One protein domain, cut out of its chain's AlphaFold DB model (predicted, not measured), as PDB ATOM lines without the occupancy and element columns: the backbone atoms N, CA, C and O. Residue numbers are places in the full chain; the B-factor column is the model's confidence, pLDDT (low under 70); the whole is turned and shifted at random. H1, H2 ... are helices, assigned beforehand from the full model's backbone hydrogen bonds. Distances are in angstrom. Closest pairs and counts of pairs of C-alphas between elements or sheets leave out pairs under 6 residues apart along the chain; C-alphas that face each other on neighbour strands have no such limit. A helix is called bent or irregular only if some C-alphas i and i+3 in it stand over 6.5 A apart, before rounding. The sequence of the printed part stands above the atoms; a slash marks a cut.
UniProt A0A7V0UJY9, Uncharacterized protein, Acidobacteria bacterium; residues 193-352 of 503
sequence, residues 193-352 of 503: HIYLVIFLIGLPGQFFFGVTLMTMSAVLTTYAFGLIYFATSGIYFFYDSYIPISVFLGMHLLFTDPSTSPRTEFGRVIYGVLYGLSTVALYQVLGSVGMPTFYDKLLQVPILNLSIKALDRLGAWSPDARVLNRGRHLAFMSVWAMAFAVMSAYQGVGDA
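Overview. This is residues 193 to 352 of the 503 residues of an uncharacterized protein of Acidobacteria bacterium (UniProt A0A7V0UJY9). Six helices stand in three tiers of two, stacked one on another: H1 with H6, then H2 with H3 in the middle, then H4 with H5. Most of the touching helices are nearly aligned, though H2 crosses H4 more steeply, and H5 has a kink of 58 degrees near residue 306. The printed part has 160 residues with six named helices, H1 to H6 in that order along the chain, and no named strand; the class is all helix. The whole is compact, with a radius of gyration of the C-alphas of 15.4 A, and the C-alphas span 43 by 33 by 25 A.

Arrangement. H1, residues 194 to 209, touches H3, residues 245 to 253, at a shallow tilt of 17 degrees, the same way; their closest C-alphas, of Gly 202 and His 252, are 5.2 A apart. With residues 203 to 207 alone H1 touches H6, residues 326 to 345, at a shallow tilt of 13 degrees, opposite ways, the closest C-alphas being those of Phe 207 and His 329 at 5.8 A. H2, residues 212 to 233, forms a helical hairpin with H3, touching it with residues 215 to 219 alone; the closest C-alphas, of Thr 215 and Met 251, are 5.5 A apart. H2 touches H4, residues 265 to 288, at a steep tilt of 41 degrees, the same way, with the C-alphas of Ala 218 and Gly 272 closest at 4.0 A. H2 also touches H6, where the closest C-alphas, of Met 216 and Trp 336, are 6.2 A apart. H4 and H5, residues 293 to 314, form a helical hairpin at a shallow tilt of 30 degrees; the C-alphas of Gly 267 and Leu 311 are closest at 4.9 A. H3 and H5 only just touch, with 3 pairs of C-alphas within 8 A. H1 is apart from H4 and H5, and H4 is apart from H6. Every O i to N i+4 pair is within hydrogen-bond range in H2, H3, H4 and H6, against 10 of 12 in H1 and 9 of 18 in H5.

Along the chain. H1 begins at C-alpha 194, (150.549, 106.981, 69.614), and is only just irregular, with C-alphas 201 and 204 6.7 A apart. H2 is 31.2 A long and H4 34.7 A, while H3 has nine residues. H5, 31.7 A, is irregular, with C-alphas 306 and 309 7.3 A apart. H6, 28.1 A, ends at C-alpha 345, (140.380, 105.430, 80.729).

Size, cuts and confidence. The two C-alphas farthest apart, of Gly 290 and Asn 325, are 47.5 A from each other. The printed part has no cut. The links H2 to H3, H3 to H4 and H5 to H6 are long, with 11 residues each. The mean pLDDT of the printed part is 92.9, and no printed residue is under 70.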
ATOM      1  N   HIS A 193     147.121 104.586  68.760       94.69
ATOM      2  CA  HIS A 193     147.660 104.480  70.116       94.69
ATOM      3  C   HIS A 193     148.992 105.219  70.333       94.69
ATOM      4  O   HIS A 193     149.797 104.834  71.183       94.69
ATOM      5  N   ILE A 194     149.250 106.297  69.588       96.44
ATOM      6  CA  ILE A 194     150.549 106.981  69.614       96.44
ATOM      7  C   ILE A 194     150.909 107.546  71.000       96.44
ATOM      8  O   ILE A 194     152.074 107.487  71.390       96.44
ATOM      9  N   TYR A 195     149.931 107.992  71.801       97.44
ATOM     10  CA  TYR A 195     150.179 108.379  73.199       97.44
ATOM     11  C   TYR A 195     150.767 107.231  74.020       97.44
ATOM     12  O   TYR A 195     151.744 107.431  74.741       97.44
ATOM     13  N   LEU A 196     150.205 106.025  73.893       97.94
ATOM     14  CA  LEU A 196     150.701 104.838  74.587       97.94
ATOM     15  C   LEU A 196     152.116 104.493  74.116       97.94
ATOM     16  O   LEU A 196     152.989 104.221  74.934       97.94
ATOM     17  N   VAL A 197     152.369 104.559  72.809       98.12
ATOM     18  CA  VAL A 197     153.694 104.286  72.240       98.12
ATOM     19  C   VAL A 197     154.742 105.271  72.771       98.12
ATOM     20  O   VAL A 197     155.790 104.838  73.252       98.12
ATOM     21  N   ILE A 198     154.459 106.579  72.766       98.06
ATOM     22  CA  ILE A 198     155.361 107.603  73.322       98.06
ATOM     23  C   ILE A 198     155.579 107.384  74.823       98.06
ATOM     24  O   ILE A 198     156.717 107.465  75.292       98.06
ATOM     25  N   PHE A 199     154.511 107.079  75.566       98.00
ATOM     26  CA  PHE A 199     154.588 106.784  76.993       98.00
ATOM     27  C   PHE A 199     155.551 105.617  77.257       98.00
ATOM     28  O   PHE A 199     156.519 105.784  78.001       98.00
ATOM     29  N   LEU A 200     155.355 104.478  76.581       98.00
ATOM     30  CA  LEU A 200     156.183 103.275  76.729       98.00
ATOM     31  C   LEU A 200     157.642 103.513  76.319       98.00
ATOM     32  O   LEU A 200     158.558 103.095  77.026       98.00
ATOM     33  N   ILE A 201     157.869 104.227  75.215       96.94
ATOM     34  CA  ILE A 201     159.210 104.576  74.729       96.94
ATOM     35  C   ILE A 201     159.936 105.537  75.687       96.94
ATOM     36  O   ILE A 201     161.166 105.508  75.780       96.94
ATOM     37  N   GLY A 202     159.202 106.369  76.429       95.69
ATOM     38  CA  GLY A 202     159.761 107.246  77.455       95.69
ATOM     39  C   GLY A 202     160.218 106.513  78.725       95.69
ATOM     40  O   GLY A 202     161.149 106.977  79.395       95.69
ATOM     41  N   LEU A 203     159.622 105.356  79.054       95.75
ATOM     42  CA  LEU A 203     159.869 104.637  80.314       95.75
ATOM     43  C   LEU A 203     161.341 104.244  80.541       95.75
ATOM     44  O   LEU A 203     161.824 104.445  81.658       95.75
ATOM     45  N   PRO A 204     162.109 103.740  79.551       94.31
ATOM     46  CA  PRO A 204     163.529 103.453  79.746       94.31
ATOM     47  C   PRO A 204     164.336 104.680  80.188       94.31
ATOM     48  O   PRO A 204     165.125 104.597  81.131       94.31
ATOM     49  N   GLY A 205     164.126 105.837  79.551       91.06
ATOM     50  CA  GLY A 205     164.801 107.080  79.931       91.06
ATOM     51  C   GLY A 205     164.418 107.534  81.343       91.06
ATOM     52  O   GLY A 205     165.279 107.901  82.145       91.06
ATOM     53  N   GLN A 206     163.135 107.423  81.676       92.62
ATOM     54  CA  GLN A 206     162.605 107.705  83.009       92.62
ATOM     55  C   GLN A 206     163.227 106.805  84.086       92.62
ATOM     56  O   GLN A 206     163.700 107.311  85.106       92.62
ATOM     57  N   PHE A 207     163.344 105.504  83.818       91.88
ATOM     58  CA  PHE A 207     163.958 104.533  84.722       91.88
ATOM     59  C   PHE A 207     165.446 104.808  84.963       91.88
ATOM     60  O   PHE A 207     165.904 104.830  86.110       91.88
ATOM     61  N   PHE A 208     166.221 105.032  83.897       89.38
ATOM     62  CA  PHE A 208     167.673 105.177  84.011       89.38
ATOM     63  C   PHE A 208     168.128 106.562  84.476       89.38
ATOM     64  O   PHE A 208     169.217 106.659  85.044       89.38
ATOM     65  N   PHE A 209     167.339 107.617  84.250       87.69
ATOM     66  CA  PHE A 209     167.768 108.998  84.511       87.69
ATOM     67  C   PHE A 209     166.906 109.761  85.534       87.69
ATOM     68  O   PHE A 209     167.205 110.916  85.868       87.69
ATOM     69  N   GLY A 210     165.853 109.123  86.058       87.25
ATOM     70  CA  GLY A 210     164.985 109.647  87.119       87.25
ATOM     71  C   GLY A 210     164.084 110.807  86.683       87.25
ATOM     72  O   GLY A 210     163.606 111.577  87.516       87.25
ATOM     73  N   VAL A 211     163.894 111.002  85.378       90.62
ATOM     74  CA  VAL A 211     163.178 112.161  84.814       90.62
ATOM     75  C   VAL A 211     161.652 112.050  84.912       90.62
ATOM     76  O   VAL A 211     160.952 112.981  84.524       90.62
ATOM     77  N   THR A 212     161.130 110.963  85.492       94.12
ATOM     78  CA  THR A 212     159.693 110.681  85.630       94.12
ATOM     79  C   THR A 212     158.911 111.831  86.244       94.12
ATOM     80  O   THR A 212     157.930 112.260  85.654       94.12
ATOM     81  N   LEU A 213     159.353 112.372  87.388       94.31
ATOM     82  CA  LEU A 213     158.642 113.463  88.068       94.31
ATOM     83  C   LEU A 213     158.500 114.707  87.190       94.31
ATOM     84  O   LEU A 213     157.498 115.404  87.282       94.31
ATOM     85  N   MET A 214     159.495 114.958  86.340       94.31
ATOM     86  CA  MET A 214     159.528 116.106  85.443       94.31
ATOM     87  C   MET A 214     158.531 115.942  84.289       94.31
ATOM     88  O   MET A 214     157.782 116.863  83.982       94.31
ATOM     89  N   THR A 215     158.497 114.759  83.667       96.19
ATOM     90  CA  THR A 215     157.527 114.436  82.610       96.19
ATOM     91  C   THR A 215     156.108 114.369  83.173       96.19
ATOM     92  O   THR A 215     155.202 114.985  82.621       96.19
ATOM     93  N   MET A 216     155.924 113.675  84.298       97.38
ATOM     94  CA  MET A 216     154.632 113.527  84.966       97.38
ATOM     95  C   MET A 216     154.049 114.882  85.361       97.38
ATOM     96  O   MET A 216     152.893 115.147  85.052       97.38
ATOM     97  N   SER A 217     154.823 115.761  86.014       98.00
ATOM     98  CA  SER A 217     154.294 117.064  86.422       98.00
ATOM     99  C   SER A 217     153.954 117.949  85.221       98.00
ATOM    100  O   SER A 217     152.941 118.642  85.272       98.00
ATOM    101  N   ALA A 218     154.720 117.885  84.126       97.81
ATOM    102  CA  ALA A 218     154.390 118.598  82.892       97.81
ATOM    103  C   ALA A 218     153.064 118.124  82.290       97.81
ATOM    104  O   ALA A 218     152.181 118.943  82.042       97.81
ATOM    105  N   VAL A 219     152.898 116.809  82.126       98.19
ATOM    106  CA  VAL A 219     151.675 116.227  81.561       98.19
ATOM    107  C   VAL A 219     150.463 116.520  82.442       98.19
ATOM    108  O   VAL A 219     149.454 117.012  81.942       98.19
ATOM    109  N   LEU A 220     150.557 116.259  83.749       98.38
ATOM    110  CA  LEU A 220     149.438 116.470  84.669       98.38
ATOM    111  C   LEU A 220     149.044 117.942  84.770       98.38
ATOM    112  O   LEU A 220     147.862 118.237  84.890       98.38
ATOM    113  N   THR A 221     150.003 118.866  84.677       98.50
ATOM    114  CA  THR A 221     149.708 120.305  84.675       98.50
ATOM    115  C   THR A 221     148.925 120.707  83.429       98.50
ATOM    116  O   THR A 221     147.899 121.373  83.547       98.50
ATOM    117  N   THR A 222     149.366 120.282  82.240       98.12
ATOM    118  CA  THR A 222     148.654 120.581  80.989       98.12
ATOM    119  C   THR A 222     147.275 119.918  80.961       98.12
ATOM    120  O   THR A 222     146.297 120.564  80.595       98.12
ATOM    121  N   TYR A 223     147.171 118.669  81.426       98.12
ATOM    122  CA  TYR A 223     145.896 117.962  81.527       98.12
ATOM    123  C   TYR A 223     144.931 118.643  82.505       98.12
ATOM    124  O   TYR A 223     143.787 118.910  82.148       98.12
ATOM    125  N   ALA A 224     145.392 118.991  83.711       98.31
ATOM    126  CA  ALA A 224     144.579 119.682  84.708       98.31
ATOM    127  C   ALA A 224     144.097 121.047  84.204       98.31
ATOM    128  O   ALA A 224     142.928 121.380  84.377       98.31
ATOM    129  N   PHE A 225     144.964 121.811  83.532       98.44
ATOM    130  CA  PHE A 225     144.558 123.056  82.883       98.44
ATOM    131  C   PHE A 225     143.447 122.813  81.857       98.44
ATOM    132  O   PHE A 225     142.428 123.497  81.888       98.44
ATOM    133  N   GLY A 226     143.612 121.821  80.978       97.31
ATOM    134  CA  GLY A 226     142.616 121.509  79.959       97.31
ATOM    135  C   GLY A 226     141.280 121.039  80.546       97.31
ATOM    136  O   GLY A 226     140.232 121.444  80.050       97.31
ATOM    137  N   LEU A 227     141.293 120.261  81.635       97.56
ATOM    138  CA  LEU A 227     140.081 119.886  82.374       97.56
ATOM    139  C   LEU A 227     139.364 121.110  82.949       97.56
ATOM    140  O   LEU A 227     138.152 121.238  82.790       97.56
ATOM    141  N   ILE A 228     140.108 122.018  83.589       98.25
ATOM    142  CA  ILE A 228     139.556 123.261  84.142       98.25
ATOM    143  C   ILE A 228     138.972 124.122  83.021       98.25
ATOM    144  O   ILE A 228     137.864 124.629  83.159       98.25
ATOM    145  N   TYR A 229     139.689 124.262  81.905       97.69
ATOM    146  CA  TYR A 229     139.230 125.036  80.755       97.69
ATOM    147  C   TYR A 229     137.951 124.452  80.150       97.69
ATOM    148  O   TYR A 229     137.007 125.192  79.885       97.69
ATOM    149  N   PHE A 230     137.880 123.131  79.977       96.50
ATOM    150  CA  PHE A 230     136.675 122.469  79.482       96.50
ATOM    151  C   PHE A 230     135.495 122.643  80.443       96.50
ATOM    152  O   PHE A 230     134.399 122.989  80.016       96.50
ATOM    153  N   ALA A 231     135.723 122.487  81.751       97.25
ATOM    154  CA  ALA A 231     134.685 122.661  82.762       97.25
ATOM    155  C   ALA A 231     134.101 124.087  82.794       97.25
ATOM    156  O   ALA A 231     132.934 124.254  83.141       97.25
ATOM    157  N   THR A 232     134.886 125.112  82.443       97.25
ATOM    158  CA  THR A 232     134.432 126.514  82.460       97.25
ATOM    159  C   THR A 232     133.891 127.000  81.119       97.25
ATOM    160  O   THR A 232     132.960 127.802  81.103       97.25
ATOM    161  N   SER A 233     134.453 126.539  80.002       96.19
ATOM    162  CA  SER A 233     134.098 127.012  78.656       96.19
ATOM    163  C   SER A 233     133.127 126.091  77.914       96.19
ATOM    164  O   SER A 233     132.404 126.558  77.040       96.19
ATOM    165  N   GLY A 234     133.090 124.801  78.255       95.75
ATOM    166  CA  GLY A 234     132.393 123.765  77.489       95.75
ATOM    167  C   GLY A 234     133.129 123.311  76.222       95.75
ATOM    168  O   GLY A 234     132.589 122.495  75.484       95.75
ATOM    169  N   ILE A 235     134.342 123.814  75.955       96.06
ATOM    170  CA  ILE A 235     135.154 123.469  74.776       96.06
ATOM    171  C   ILE A 235     136.599 123.119  75.152       96.06
ATOM    172  O   ILE A 235     137.062 123.385  76.260       96.06
ATOM    173  N   TYR A 236     137.332 122.483  74.235       95.12
ATOM    174  CA  TYR A 236     138.713 122.058  74.475       95.12
ATOM    175  C   TYR A 236     139.722 123.138  74.092       95.12
ATOM    176  O   TYR A 236     139.664 123.688  72.996       95.12
ATOM    177  N   PHE A 237     140.703 123.377  74.966       94.88
ATOM    178  CA  PHE A 237     141.712 124.418  74.755       94.88
ATOM    179  C   PHE A 237     142.620 124.156  73.544       94.88
ATOM    180  O   PHE A 237     142.862 125.058  72.753       94.88
ATOM    181  N   PHE A 238     143.114 122.923  73.388       92.75
ATOM    182  CA  PHE A 238     143.939 122.526  72.237       92.75
ATOM    183  C   PHE A 238     143.114 121.919  71.096       92.75
ATOM    184  O   PHE A 238     143.667 121.298  70.192       92.75
ATOM    185  N   TYR A 239     141.798 122.112  71.139       89.50
ATOM    186  CA  TYR A 239     140.802 121.600  70.207       89.50
ATOM    187  C   TYR A 239     140.685 120.069  70.139       89.50
ATOM    188  O   TYR A 239     139.700 119.502  70.602       89.50
ATOM    189  N   ASP A 240     141.688 119.388  69.591       87.38
ATOM    190  CA  ASP A 240     141.635 117.975  69.198       87.38
ATOM    191  C   ASP A 240     142.067 117.004  70.314       87.38
ATOM    192  O   ASP A 240     141.995 115.780  70.178       87.38
ATOM    193  N   SER A 241     142.545 117.545  71.431       92.31
ATOM    194  CA  SER A 241     143.111 116.791  72.543       92.31
ATOM    195  C   SER A 241     143.239 117.673  73.790       92.31
ATOM    196  O   SER A 241     143.180 118.899  73.717       92.31
ATOM    197  N   TYR A 242     143.479 117.065  74.956       95.56
ATOM    198  CA  TYR A 242     143.929 117.817  76.135       95.56
ATOM    199  C   TYR A 242     145.416 118.187  76.073       95.56
ATOM    200  O   TYR A 242     145.850 119.128  76.735       95.56
ATOM    201  N   ILE A 243     146.216 117.421  75.325       95.94
ATOM    202  CA  ILE A 243     147.660 117.621  75.179       95.94
ATOM    203  C   ILE A 243     148.037 117.269  73.743       95.94
ATOM    204  O   ILE A 243     148.069 116.077  73.441       95.94
ATOM    205  N   PRO A 244     148.397 118.228  72.877       95.19
ATOM    206  CA  PRO A 244     148.787 117.929  71.504       95.19
ATOM    207  C   PRO A 244     149.884 116.864  71.442       95.19
ATOM    208  O   PRO A 244     150.827 116.884  72.239       95.19
ATOM    209  N   ILE A 245     149.814 115.943  70.476       95.06
ATOM    210  CA  ILE A 245     150.736 114.794  70.445       95.06
ATOM    211  C   ILE A 245     152.208 115.205  70.370       95.06
ATOM    212  O   ILE A 245     153.064 114.611  71.021       95.06
ATOM    213  N   SER A 246     152.501 116.275  69.635       93.50
ATOM    214  CA  SER A 246     153.854 116.810  69.506       93.50
ATOM    215  C   SER A 246     154.352 117.455  70.810       93.50
ATOM    216  O   SER A 246     155.533 117.351  71.137       93.50
ATOM    217  N   VAL A 247     153.463 118.052  71.614       95.56
ATOM    218  CA  VAL A 247     153.779 118.523  72.975       95.56
ATOM    219  C   VAL A 247     154.072 117.325  73.881       95.56
ATOM    220  O   VAL A 247     155.100 117.299  74.560       95.56
ATOM    221  N   PHE A 248     153.220 116.296  73.842       96.94
ATOM    222  CA  PHE A 248     153.397 115.068  74.619       96.94
ATOM    223  C   PHE A 248     154.713 114.348  74.268       96.94
ATOM    224  O   PHE A 248     155.446 113.916  75.162       96.94
ATOM    225  N   LEU A 249     155.076 114.301  72.982       96.19
ATOM    226  CA  LEU A 249     156.374 113.823  72.496       96.19
ATOM    227  C   LEU A 249     157.534 114.630  73.094       96.19
ATOM    228  O   LEU A 249     158.502 114.051  73.596       96.19
ATOM    229  N   GLY A 250     157.422 115.963  73.092       94.00
ATOM    230  CA  GLY A 250     158.384 116.867  73.724       94.00
ATOM    231  C   GLY A 250     158.573 116.573  75.211       94.00
ATOM    232  O   GLY A 250     159.711 116.515  75.690       94.00
ATOM    233  N   MET A 251     157.471 116.272  75.904       95.50
ATOM    234  CA  MET A 251     157.454 115.903  77.320       95.50
ATOM    235  C   MET A 251     158.189 114.616  77.668       95.50
ATOM    236  O   MET A 251     158.713 114.488  78.779       95.50
ATOM    237  N   HIS A 252     158.290 113.692  76.718       95.44
ATOM    238  CA  HIS A 252     158.931 112.401  76.938       95.44
ATOM    239  C   HIS A 252     160.366 112.355  76.400       95.44
ATOM    240  O   HIS A 252     161.223 111.722  77.021       95.44
ATOM    241  N   LEU A 253     160.660 113.030  75.281       90.94
ATOM    242  CA  LEU A 253     161.902 112.809  74.524       90.94
ATOM    243  C   LEU A 253     162.741 114.060  74.224       90.94
ATOM    244  O   LEU A 253     163.890 113.897  73.802       90.94
ATOM    245  N   LEU A 254     162.212 115.279  74.408       84.81
ATOM    246  CA  LEU A 254     162.938 116.519  74.088       84.81
ATOM    247  C   LEU A 254     163.640 117.106  75.315       84.81
ATOM    248  O   LEU A 254     164.859 117.263  75.305       84.81
ATOM    249  N   PHE A 255     162.899 117.426  76.378       81.50
ATOM    250  CA  PHE A 255     163.475 118.120  77.539       81.50
ATOM    251  C   PHE A 255     163.970 117.182  78.646       81.50
ATOM    252  O   PHE A 255     164.461 117.638  79.675       81.50
ATOM    253  N   THR A 256     163.895 115.871  78.425       82.50
ATOM    254  CA  THR A 256     164.302 114.823  79.371       82.50
ATOM    255  C   THR A 256     165.813 114.567  79.417       82.50
ATOM    256  O   THR A 256     166.246 113.625  80.081       82.50
ATOM    257  N   ASP A 257     166.637 115.408  78.778       82.38
ATOM    258  CA  ASP A 257     168.099 115.307  78.861       82.38
ATOM    259  C   ASP A 257     168.594 115.633  80.288       82.38
ATOM    260  O   ASP A 257     168.438 116.765  80.767       82.38
ATOM    261  N   PRO A 258     169.238 114.677  80.989       79.06
ATOM    262  CA  PRO A 258     169.718 114.890  82.350       79.06
ATOM    263  C   PRO A 258     170.783 115.983  82.464       79.06
ATOM    264  O   PRO A 258     170.978 116.530  83.552       79.06
ATOM    265  N   SER A 259     171.526 116.321  81.406       81.88
ATOM    266  CA  SER A 259     172.498 117.426  81.469       81.88
ATOM    267  C   SER A 259     171.798 118.777  81.675       81.88
ATOM    268  O   SER A 259     172.279 119.605  82.461       81.88
ATOM    269  N   THR A 260     170.624 118.941  81.064       88.12
ATOM    270  CA  THR A 260     169.817 120.165  81.019       88.12
ATOM    271  C   THR A 260     168.514 120.045  81.806       88.12
ATOM    272  O   THR A 260     167.534 120.713  81.491       88.12
ATOM    273  N   SER A 261     168.513 119.232  82.863       89.06
ATOM    274  CA  SER A 261     167.432 119.167  83.847       89.06
ATOM    275  C   SER A 261     167.909 119.621  85.237       89.06
ATOM    276  O   SER A 261     169.114 119.515  85.547       89.06
ATOM    277  N   PRO A 262     166.977 120.028  86.122       91.38
ATOM    278  CA  PRO A 262     167.226 120.099  87.559       91.38
ATOM    279  C   PRO A 262     167.675 118.755  88.132       91.38
ATOM    280  O   PRO A 262     167.420 117.679  87.565       91.38
ATOM    281  N   ARG A 263     168.403 118.842  89.240       88.44
ATOM    282  CA  ARG A 263     168.916 117.722  90.028       88.44
ATOM    283  C   ARG A 263     167.934 117.306  91.100       88.44
ATOM    284  O   ARG A 263     167.697 116.119  91.258       88.44
ATOM    285  N   THR A 264     167.363 118.270  91.808       90.81
ATOM    286  CA  THR A 264     166.491 118.001  92.951       90.81
ATOM    287  C   THR A 264     165.130 117.506  92.469       90.81
ATOM    288  O   THR A 264     164.654 117.918  91.404       90.81
ATOM    289  N   GLU A 265     164.487 116.605  93.214       91.38
ATOM    290  CA  GLU A 265     163.132 116.142  92.867       91.38
ATOM    291  C   GLU A 265     162.145 117.309  92.818       91.38
ATOM    292  O   GLU A 265     161.399 117.441  91.848       91.38
ATOM    293  N   PHE A 266     162.202 118.199  93.814       93.75
ATOM    294  CA  PHE A 266     161.403 119.420  93.834       93.75
ATOM    295  C   PHE A 266     161.657 120.288  92.596       93.75
ATOM    296  O   PHE A 266     160.714 120.702  91.922       93.75
ATOM    297  N   GLY A 267     162.927 120.501  92.235       94.31
ATOM    298  CA  GLY A 267     163.292 121.241  91.031       94.31
ATOM    299  C   GLY A 267     162.720 120.603  89.763       94.31
ATOM    300  O   GLY A 267     162.229 121.322  88.898       94.31
ATOM    301  N   ARG A 268     162.721 119.266  89.661       93.69
ATOM    302  CA  ARG A 268     162.122 118.525  88.535       93.69
ATOM    303  C   ARG A 268     160.605 118.700  88.469       93.69
ATOM    304  O   ARG A 268     160.088 118.917  87.376       93.69
ATOM    305  N   VAL A 269     159.907 118.665  89.604       95.94
ATOM    306  CA  VAL A 269     158.457 118.916  89.652       95.94
ATOM    307  C   VAL A 269     158.143 120.325  89.155       95.94
ATOM    308  O   VAL A 269     157.372 120.459  88.204       95.94
ATOM    309  N   ILE A 270     158.782 121.353  89.726       97.06
ATOM    310  CA  ILE A 270     158.559 122.755  89.337       97.06
ATOM    311  C   ILE A 270     158.925 122.990  87.872       97.06
ATOM    312  O   ILE A 270     158.185 123.658  87.159       97.06
ATOM    313  N   TYR A 271     160.023 122.407  87.390       95.69
ATOM    314  CA  TYR A 271     160.407 122.508  85.984       95.69
ATOM    315  C   TYR A 271     159.331 121.946  85.054       95.69
ATOM    316  O   TYR A 271     158.996 122.589  84.064       95.69
ATOM    317  N   GLY A 272     158.762 120.780  85.375       96.56
ATOM    318  CA  GLY A 272     157.670 120.217  84.584       96.56
ATOM    319  C   GLY A 272     156.391 121.059  84.658       96.56
ATOM    320  O   GLY A 272     155.802 121.329  83.618       96.56
ATOM    321  N   VAL A 273     156.015 121.580  85.833       98.06
ATOM    322  CA  VAL A 273     154.878 122.517  85.967       98.06
ATOM    323  C   VAL A 273     155.083 123.751  85.084       98.06
ATOM    324  O   VAL A 273     154.200 124.114  84.309       98.06
ATOM    325  N   LEU A 274     156.269 124.365  85.142       97.19
ATOM    326  CA  LEU A 274     156.614 125.514  84.304       97.19
ATOM    327  C   LEU A 274     156.591 125.158  82.816       97.19
ATOM    328  O   LEU A 274     156.139 125.972  82.017       97.19
ATOM    329  N   TYR A 275     157.026 123.957  82.430       96.00
ATOM    330  CA  TYR A 275     156.910 123.479  81.052       96.00
ATOM    331  C   TYR A 275     155.444 123.383  80.608       96.00
ATOM    332  O   TYR A 275     155.083 123.912  79.558       96.00
ATOM    333  N   GLY A 276     154.586 122.755  81.417       96.88
ATOM    334  CA  GLY A 276     153.162 122.615  81.113       96.88
ATOM    335  C   GLY A 276     152.460 123.969  80.970       96.88
ATOM    336  O   GLY A 276     151.795 124.214  79.965       96.88
ATOM    337  N   LEU A 277     152.674 124.878  81.928       97.69
ATOM    338  CA  LEU A 277     152.080 126.221  81.916       97.69
ATOM    339  C   LEU A 277     152.630 127.108  80.796       97.69
ATOM    340  O   LEU A 277     151.863 127.829  80.164       97.69
ATOM    341  N   SER A 278     153.939 127.063  80.529       96.75
ATOM    342  CA  SER A 278     154.527 127.849  79.433       96.75
ATOM    343  C   SER A 278     154.038 127.385  78.065       96.75
ATOM    344  O   SER A 278     153.804 128.240  77.218       96.75
ATOM    345  N   THR A 279     153.779 126.084  77.882       95.94
ATOM    346  CA  THR A 279     153.171 125.566  76.643       95.94
ATOM    347  C   THR A 279     151.789 126.175  76.429       95.94
ATOM    348  O   THR A 279     151.514 126.735  75.374       95.94
ATOM    349  N   VAL A 280     150.938 126.126  77.459       96.94
ATOM    350  CA  VAL A 280     149.589 126.712  77.429       96.94
ATOM    351  C   VAL A 280     149.647 128.216  77.156       96.94
ATOM    352  O   VAL A 280     148.928 128.726  76.297       96.94
ATOM    353  N   ALA A 281     150.531 128.934  77.852       97.25
ATOM    354  CA  ALA A 281     150.682 130.374  77.686       97.25
ATOM    355  C   ALA A 281     151.167 130.742  76.275       97.25
ATOM    356  O   ALA A 281     150.619 131.654  75.660       97.25
ATOM    357  N   LEU A 282     152.162 130.032  75.737       96.56
ATOM    358  CA  LEU A 282     152.670 130.281  74.389       96.56
ATOM    359  C   LEU A 282     151.647 129.924  73.317       96.56
ATOM    360  O   LEU A 282     151.512 130.684  72.362       96.56
ATOM    361  N   TYR A 283     150.901 128.833  73.490       95.69
ATOM    362  CA  TYR A 283     149.793 128.487  72.607       95.69
ATOM    363  C   TYR A 283     148.771 129.629  72.532       95.69
ATOM    364  O   TYR A 283     148.445 130.091  71.438       95.69
ATOM    365  N   GLN A 284     148.345 130.155  73.688       95.19
ATOM    366  CA  GLN A 284     147.414 131.281  73.756       95.19
ATOM    367  C   GLN A 284     147.984 132.544  73.101       95.19
ATOM    368  O   GLN A 284     147.296 133.211  72.331       95.19
ATOM    369  N   VAL A 285     149.236 132.892  73.412       95.69
ATOM    370  CA  VAL A 285     149.881 134.102  72.888       95.69
ATOM    371  C   VAL A 285     150.006 134.019  71.371       95.69
ATOM    372  O   VAL A 285     149.544 134.931  70.690       95.69
ATOM    373  N   LEU A 286     150.551 132.923  70.835       94.00
ATOM    374  CA  LEU A 286     150.702 132.725  69.392       94.00
ATOM    375  C   LEU A 286     149.341 132.731  68.687       94.00
ATOM    376  O   LEU A 286     149.170 133.450  67.705       94.00
ATOM    377  N   GLY A 287     148.357 132.007  69.229       89.75
ATOM    378  CA  GLY A 287     147.003 131.956  68.678       89.75
ATOM    379  C   GLY A 287     146.327 133.329  68.640       89.75
ATOM    380  O   GLY A 287     145.759 133.707  67.619       89.75
ATOM    381  N   SER A 288     146.461 134.126  69.705       89.12
ATOM    382  CA  SER A 288     145.850 135.462  69.786       89.12
ATOM    383  C   SER A 288     146.386 136.463  68.757       89.12
ATOM    384  O   SER A 288     145.678 137.404  68.398       89.12
ATOM    385  N   VAL A 289     147.614 136.258  68.266       90.19
ATOM    386  CA  VAL A 289     148.236 137.092  67.225       90.19
ATOM    387  C   VAL A 289     148.198 136.435  65.840       90.19
ATOM    388  O   VAL A 289     148.832 136.930  64.912       90.19
ATOM    389  N   GLY A 290     147.475 135.318  65.688       85.00
ATOM    390  CA  GLY A 290     147.342 134.591  64.422       85.00
ATOM    391  C   GLY A 290     148.622 133.886  63.960       85.00
ATOM    392  O   GLY A 290     148.761 133.586  62.776       85.00
ATOM    393  N   MET A 291     149.575 133.639  64.863       90.00
ATOM    394  CA  MET A 291     150.810 132.918  64.554       90.00
ATOM    395  C   MET A 291     150.625 131.397  64.690       90.00
ATOM    396  O   MET A 291     149.835 130.946  65.523       90.00
ATOM    397  N   PRO A 292     151.385 130.577  63.933       89.25
ATOM    398  CA  PRO A 292     151.312 129.122  64.036       89.25
ATOM    399  C   PRO A 292     151.591 128.637  65.463       89.25
ATOM    400  O   PRO A 292     152.686 128.817  65.996       89.25
ATOM    401  N   THR A 293     150.610 127.981  66.081       90.25
ATOM    402  CA  THR A 293     150.674 127.595  67.498       90.25
ATOM    403  C   THR A 293     151.608 126.422  67.766       90.25
ATOM    404  O   THR A 293     152.099 126.290  68.880       90.25
ATOM    405  N   PHE A 294     151.951 125.618  66.753       89.44
ATOM    406  CA  PHE A 294     152.803 124.435  66.932       89.44
ATOM    407  C   PHE A 294     154.230 124.749  67.433       89.44
ATOM    408  O   PHE A 294     154.941 123.821  67.824       89.44
ATOM    409  N   TYR A 295     154.675 126.010  67.394       92.75
ATOM    410  CA  TYR A 295     155.972 126.430  67.933       92.75
ATOM    411  C   TYR A 295     156.002 126.531  69.466       92.75
ATOM    412  O   TYR A 295     157.096 126.596  70.033       92.75
ATOM    413  N   ASP A 296     154.843 126.523  70.132       88.69
ATOM    414  CA  ASP A 296     154.677 126.580  71.589       88.69
ATOM    415  C   ASP A 296     155.697 125.707  72.346       88.69
ATOM    416  O   ASP A 296     156.497 126.197  73.140       88.69
ATOM    417  N   LYS A 297     155.787 124.430  71.979       88.25
ATOM    418  CA  LYS A 297     156.672 123.417  72.570       88.25
ATOM    419  C   LYS A 297     158.168 123.659  72.370       88.25
ATOM    420  O   LYS A 297     158.978 123.053  73.077       88.25
ATOM    421  N   LEU A 298     158.555 124.498  71.406       91.00
ATOM    422  CA  LEU A 298     159.954 124.735  71.033       91.00
ATOM    423  C   LEU A 298     160.536 125.966  71.727       91.00
ATOM    424  O   LEU A 298     161.675 125.923  72.193       91.00
ATOM    425  N   LEU A 299     159.759 127.047  71.830       94.00
ATOM    426  CA  LEU A 299     160.259 128.353  72.274       94.00
ATOM    427  C   LEU A 299     160.627 128.392  73.766       94.00
ATOM    428  O   LEU A 299     161.579 129.069  74.154       94.00
ATOM    429  N   GLN A 300     159.913 127.646  74.607       93.38
ATOM    430  CA  GLN A 300     160.098 127.683  76.064       93.38
ATOM    431  C   GLN A 300     161.353 126.960  76.575       93.38
ATOM    432  O   GLN A 300     161.881 127.312  77.632       93.38
ATOM    433  N   VAL A 301     161.853 125.941  75.864       92.62
ATOM    434  CA  VAL A 301     162.874 125.026  76.413       92.62
ATOM    435  C   VAL A 301     164.177 125.743  76.786       92.62
ATOM    436  O   VAL A 301     164.666 125.515  77.896       92.62
ATOM    437  N   PRO A 302     164.739 126.645  75.956       93.81
ATOM    438  CA  PRO A 302     165.947 127.376  76.334       93.81
ATOM    439  C   PRO A 302     165.755 128.263  77.568       93.81
ATOM    440  O   PRO A 302     166.642 128.326  78.419       93.81
ATOM    441  N   ILE A 303     164.588 128.902  77.708       93.81
ATOM    442  CA  ILE A 303     164.262 129.744  78.869       93.81
ATOM    443  C   ILE A 303     164.244 128.884  80.136       93.81
ATOM    444  O   ILE A 303     164.864 129.230  81.143       93.81
ATOM    445  N   LEU A 304     163.613 127.712  80.067       93.94
ATOM    446  CA  LEU A 304     163.613 126.758  81.170       93.94
ATOM    447  C   LEU A 304     165.023 126.222  81.459       93.94
ATOM    448  O   LEU A 304     165.392 126.058  82.618       93.94
ATOM    449  N   ASN A 305     165.870 125.987  80.449       94.06
ATOM    450  CA  ASN A 305     167.250 125.557  80.696       94.06
ATOM    451  C   ASN A 305     168.052 126.584  81.521       94.06
ATOM    452  O   ASN A 305     168.864 126.194  82.363       94.06
ATOM    453  N   LEU A 306     167.793 127.882  81.342       94.88
ATOM    454  CA  LEU A 306     168.428 128.937  82.138       94.88
ATOM    455  C   LEU A 306     167.975 128.930  83.607       94.88
ATOM    456  O   LEU A 306     168.753 129.314  84.483       94.88
ATOM    457  N   SER A 307     166.763 128.449  83.905       94.50
ATOM    458  CA  SER A 307     166.211 128.443  85.268       94.50
ATOM    459  C   SER A 307     166.737 127.303  86.148       94.50
ATOM    460  O   SER A 307     166.633 127.379  87.372       94.50
ATOM    461  N   ILE A 308     167.375 126.277  85.568       93.00
ATOM    462  CA  ILE A 308     167.776 125.043  86.271       93.00
ATOM    463  C   ILE A 308     168.564 125.312  87.557       93.00
ATOM    464  O   ILE A 308     168.258 124.733  88.592       93.00
ATOM    465  N   LYS A 309     169.575 126.191  87.519       91.50
ATOM    466  CA  LYS A 309     170.395 126.489  88.707       91.50
ATOM    467  C   LYS A 309     169.598 127.191  89.804       91.50
ATOM    468  O   LYS A 309     169.891 126.989  90.977       91.50
ATOM    469  N   ALA A 310     168.628 128.028  89.438       94.00
ATOM    470  CA  ALA A 310     167.751 128.679  90.404       94.00
ATOM    471  C   ALA A 310     166.803 127.655  91.043       94.00
ATOM    472  O   ALA A 310     166.683 127.620  92.263       94.00
ATOM    473  N   LEU A 311     166.222 126.761  90.239       94.19
ATOM    474  CA  LEU A 311     165.372 125.672  90.725       94.19
ATOM    475  C   LEU A 311     166.133 124.694  91.629       94.19
ATOM    476  O   LEU A 311     165.612 124.288  92.664       94.19
ATOM    477  N   ASP A 312     167.383 124.368  91.290       91.31
ATOM    478  CA  ASP A 312     168.245 123.533  92.133       91.31
ATOM    479  C   ASP A 312     168.517 124.193  93.495       91.31
ATOM    480  O   ASP A 312     168.499 123.506  94.512       91.31
ATOM    481  N   ARG A 313     168.715 125.521  93.543       92.25
ATOM    482  CA  ARG A 313     168.874 126.258  94.813       92.25
ATOM    483  C   ARG A 313     167.587 126.273  95.635       92.25
ATOM    484  O   ARG A 313     167.643 126.048  96.838       92.25
ATOM    485  N   LEU A 314     166.441 126.515  94.996       93.31
ATOM    486  CA  LEU A 314     165.132 126.501  95.664       93.31
ATOM    487  C   LEU A 314     164.792 125.115  96.223       93.31
ATOM    488  O   LEU A 314     164.192 124.998  97.288       93.31
ATOM    489  N   GLY A 315     165.196 124.064  95.513       91.31
ATOM    490  CA  GLY A 315     164.996 122.678  95.910       91.31
ATOM    491  C   GLY A 315     166.148 122.072  96.702       91.31
ATOM    492  O   GLY A 315     166.182 120.854  96.798       91.31
ATOM    493  N   ALA A 316     167.095 122.848  97.243       89.31
ATOM    494  CA  ALA A 316     168.291 122.299  97.899       89.31
ATOM    495  C   ALA A 316     167.983 121.387  99.107       89.31
ATOM    496  O   ALA A 316     168.800 120.548  99.475       89.31
ATOM    497  N   TRP A 317     166.797 121.535  99.702       89.19
ATOM    498  CA  TRP A 317     166.271 120.676 100.768       89.19
ATOM    499  C   TRP A 317     165.768 119.309 100.265       89.19
ATOM    500  O   TRP A 317     165.603 118.379 101.049       89.19
ATOM    501  N   SER A 318     165.494 119.185  98.964       90.06
ATOM    502  CA  SER A 318     164.969 117.983  98.323       90.06
ATOM    503  C   SER A 318     166.114 117.077  97.850       90.06
ATOM    504  O   SER A 318     167.129 117.577  97.362       90.06
ATOM    505  N   PRO A 319     165.953 115.739  97.923       86.25
ATOM    506  CA  PRO A 319     166.981 114.799  97.479       86.25
ATOM    507  C   PRO A 319     167.422 115.017  96.025       86.25
ATOM    508  O   PRO A 319     166.607 115.370  95.165       86.25
ATOM    509  N   ASP A 320     168.697 114.736  95.734       82.00
ATOM    510  CA  ASP A 320     169.188 114.665  94.355       82.00
ATOM    511  C   ASP A 320     168.576 113.445  93.664       82.00
ATOM    512  O   ASP A 320     168.900 112.293  93.971       82.00
ATOM    513  N   ALA A 321     167.721 113.711  92.682       76.19
ATOM    514  CA  ALA A 321     166.997 112.712  91.919       76.19
ATOM    515  C   ALA A 321     167.904 111.810  91.065       76.19
ATOM    516  O   ALA A 321     167.431 110.829  90.503       76.19
ATOM    517  N   ARG A 322     169.200 112.123  90.931       70.25
ATOM    518  CA  ARG A 322     170.180 111.299  90.201       70.25
ATOM    519  C   ARG A 322     170.821 110.218  91.062       70.25
ATOM    520  O   ARG A 322     171.330 109.244  90.513       70.25
ATOM    521  N   VAL A 323     170.845 110.413  92.379       71.56
ATOM    522  CA  VAL A 323     171.526 109.529  93.344       71.56
ATOM    523  C   VAL A 323     170.531 108.579  94.024       71.56
ATOM    524  O   VAL A 323     170.913 107.692  94.784       71.56
ATOM    525  N   LEU A 324     169.238 108.726  93.730       72.00
ATOM    526  CA  LEU A 324     168.194 107.872  94.277       72.00
ATOM    527  C   LEU A 324     168.357 106.414  93.839       72.00
ATOM    528  O   LEU A 324     168.731 106.103  92.707       72.00
ATOM    529  N   ASN A 325     168.010 105.500  94.749       80.38
ATOM    530  CA  ASN A 325     167.935 104.080  94.433       80.38
ATOM    531  C   ASN A 325     166.874 103.839  93.340       80.38
ATOM    532  O   ASN A 325     165.814 104.470  93.329       80.38
ATOM    533  N   ARG A 326     167.125 102.859  92.465       82.44
ATOM    534  CA  ARG A 326     166.223 102.426  91.385       82.44
ATOM    535  C   ARG A 326     164.806 102.121  91.876       82.44
ATOM    536  O   ARG A 326     163.859 102.360  91.138       82.44
ATOM    537  N   GLY A 327     164.647 101.668  93.123       86.69
ATOM    538  CA  GLY A 327     163.331 101.467  93.741       86.69
ATOM    539  C   GLY A 327     162.469 102.736  93.788       86.69
ATOM    540  O   GLY A 327     161.268 102.667  93.552       86.69
ATOM    541  N   ARG A 328     163.070 103.914  94.001       88.50
ATOM    542  CA  ARG A 328     162.340 105.193  94.019       88.50
ATOM    543  C   ARG A 328     161.961 105.660  92.614       88.50
ATOM    544  O   ARG A 328     160.862 106.169  92.427       88.50
ATOM    545  N   HIS A 329     162.815 105.416  91.614       89.62
ATOM    546  CA  HIS A 329     162.445 105.644  90.211       89.62
ATOM    547  C   HIS A 329     161.258 104.767  89.807       89.62
ATOM    548  O   HIS A 329     160.318 105.270  89.200       89.62
ATOM    549  N   LEU A 330     161.273 103.485  90.195       92.81
ATOM    550  CA  LEU A 330     160.154 102.572  89.962       92.81
ATOM    551  C   LEU A 330     158.881 103.054  90.655       92.81
ATOM    552  O   LEU A 330     157.850 103.094  90.002       92.81
ATOM    553  N   ALA A 331     158.953 103.498  91.913       93.81
ATOM    554  CA  ALA A 331     157.792 104.039  92.616       93.81
ATOM    555  C   ALA A 331     157.163 105.227  91.865       93.81
ATOM    556  O   ALA A 331     155.956 105.236  91.623       93.81
ATOM    557  N   PHE A 332     157.972 106.194  91.414       94.12
ATOM    558  CA  PHE A 332     157.462 107.304  90.604       94.12
ATOM    559  C   PHE A 332     156.909 106.845  89.259       94.12
ATOM    560  O   PHE A 332     155.896 107.370  88.816       94.12
ATOM    561  N   MET A 333     157.541 105.864  88.611       95.94
ATOM    562  CA  MET A 333     157.034 105.297  87.361       95.94
ATOM    563  C   MET A 333     155.718 104.546  87.559       95.94
ATOM    564  O   MET A 333     154.864 104.620  86.687       95.94
ATOM    565  N   SER A 334     155.517 103.867  88.689       96.94
ATOM    566  CA  SER A 334     154.253 103.204  89.021       96.94
ATOM    567  C   SER A 334     153.134 104.220  89.226       96.94
ATOM    568  O   SER A 334     152.057 104.059  88.657       96.94
ATOM    569  N   VAL A 335     153.397 105.297  89.974       97.75
ATOM    570  CA  VAL A 335     152.446 106.412  90.119       97.75
ATOM    571  C   VAL A 335     152.151 107.040  88.757       97.75
ATOM    572  O   VAL A 335     150.994 107.279  88.427       97.75
ATOM    573  N   TRP A 336     153.185 107.245  87.939       97.88
ATOM    574  CA  TRP A 336     153.038 107.808  86.604       97.88
ATOM    575  C   TRP A 336     152.225 106.907  85.665       97.88
ATOM    576  O   TRP A 336     151.341 107.390  84.967       97.88
ATOM    577  N   ALA A 337     152.456 105.595  85.692       98.31
ATOM    578  CA  ALA A 337     151.697 104.624  84.909       98.31
ATOM    579  C   ALA A 337     150.232 104.545  85.337       98.31
ATOM    580  O   ALA A 337     149.355 104.482  84.482       98.31
ATOM    581  N   MET A 338     149.958 104.610  86.642       98.38
ATOM    582  CA  MET A 338     148.592 104.690  87.155       98.38
ATOM    583  C   MET A 338     147.901 105.979  86.697       98.38
ATOM    584  O   MET A 338     146.778 105.922  86.210       98.38
ATOM    585  N   ALA A 339     148.579 107.126  86.787       98.25
ATOM    586  CA  ALA A 339     148.039 108.394  86.307       98.25
ATOM    587  C   ALA A 339     147.756 108.361  84.796       98.25
ATOM    588  O   ALA A 339     146.672 108.752  84.371       98.25
ATOM    589  N   PHE A 340     148.683 107.831  83.993       98.25
ATOM    590  CA  PHE A 340     148.485 107.655  82.555       98.25
ATOM    591  C   PHE A 340     147.305 106.723  82.253       98.25
ATOM    592  O   PHE A 340     146.468 107.064  81.425       98.25
ATOM    593  N   ALA A 341     147.183 105.594  82.958       98.12
ATOM    594  CA  ALA A 341     146.067 104.664  82.787       98.12
ATOM    595  C   ALA A 341     144.713 105.308  83.121       98.12
ATOM    596  O   ALA A 341     143.755 105.123  82.373       98.12
ATOM    597  N   VAL A 342     144.638 106.107  84.193       97.56
ATOM    598  CA  VAL A 342     143.442 106.896  84.529       97.56
ATOM    599  C   VAL A 342     143.129 107.883  83.405       97.56
ATOM    600  O   VAL A 342     142.012 107.897  82.901       97.56
ATOM    601  N   MET A 343     144.117 108.659  82.947       97.38
ATOM    602  CA  MET A 343     143.925 109.592  81.834       97.38
ATOM    603  C   MET A 343     143.453 108.878  80.560       97.38
ATOM    604  O   MET A 343     142.572 109.388  79.880       97.38
ATOM    605  N   SER A 344     143.992 107.700  80.236       95.69
ATOM    606  CA  SER A 344     143.540 106.897  79.094       95.69
ATOM    607  C   SER A 344     142.104 106.398  79.257       95.69
ATOM    608  O   SER A 344     141.331 106.463  78.306       95.69
ATOM    609  N   ALA A 345     141.727 105.929  80.452       94.88
ATOM    610  CA  ALA A 345     140.380 105.430  80.729       94.88
ATOM    611  C   ALA A 345     139.308 106.522  80.577       94.88
ATOM    612  O   ALA A 345     138.222 106.249  80.075       94.88
ATOM    613  N   TYR A 346     139.637 107.762  80.949       92.94
ATOM    614  CA  TYR A 346     138.767 108.933  80.795       92.94
ATOM    615  C   TYR A 346     138.984 109.691  79.476       92.94
ATOM    616  O   TYR A 346     138.608 110.855  79.372       92.94
ATOM    617  N   GLN A 347     139.625 109.068  78.479       90.06
ATOM    618  CA  GLN A 347     139.888 109.665  77.159       90.06
ATOM    619  C   GLN A 347     140.662 111.001  77.202       90.06
ATOM    620  O   GLN A 347     140.684 111.754  76.232       90.06
ATOM    621  N   GLY A 348     141.360 111.282  78.306       89.12
ATOM    622  CA  GLY A 348     142.259 112.425  78.453       89.12
ATOM    623  C   GLY A 348     143.487 112.336  77.543       89.12
ATOM    624  O   GLY A 348     144.030 113.351  77.111       89.12
ATOM    625  N   VAL A 349     143.904 111.108  77.229       92.19
ATOM    626  CA  VAL A 349     144.886 110.767  76.191       92.19
ATOM    627  C   VAL A 349     144.385 109.550  75.420       92.19
ATOM    628  O   VAL A 349     143.826 108.629  76.014       92.19
ATOM    629  N   GLY A 350     144.604 109.515  74.107       90.19
ATOM    630  CA  GLY A 350     144.155 108.415  73.255       90.19
ATOM    631  C   GLY A 350     143.676 108.885  71.886       90.19
ATOM    632  O   GLY A 350     143.989 109.993  71.454       90.19
ATOM    633  N   ASP A 351     142.922 108.015  71.216       90.25
ATOM    634  CA  ASP A 351     142.509 108.199  69.818       90.25
ATOM    635  C   ASP A 351     141.036 108.592  69.660       90.25
ATOM    636  O   ASP A 351     140.604 108.890  68.554       90.25
ATOM    637  N   ALA A 352     140.266 108.562  70.747       89.50
ATOM    638  CA  ALA A 352     138.818 108.751  70.736       89.50
ATOM    639  C   ALA A 352     138.389 110.066  71.404       89.50
ATOM    640  O   ALA A 352     137.304 110.152  71.963       89.50
TER     641      ALA A 352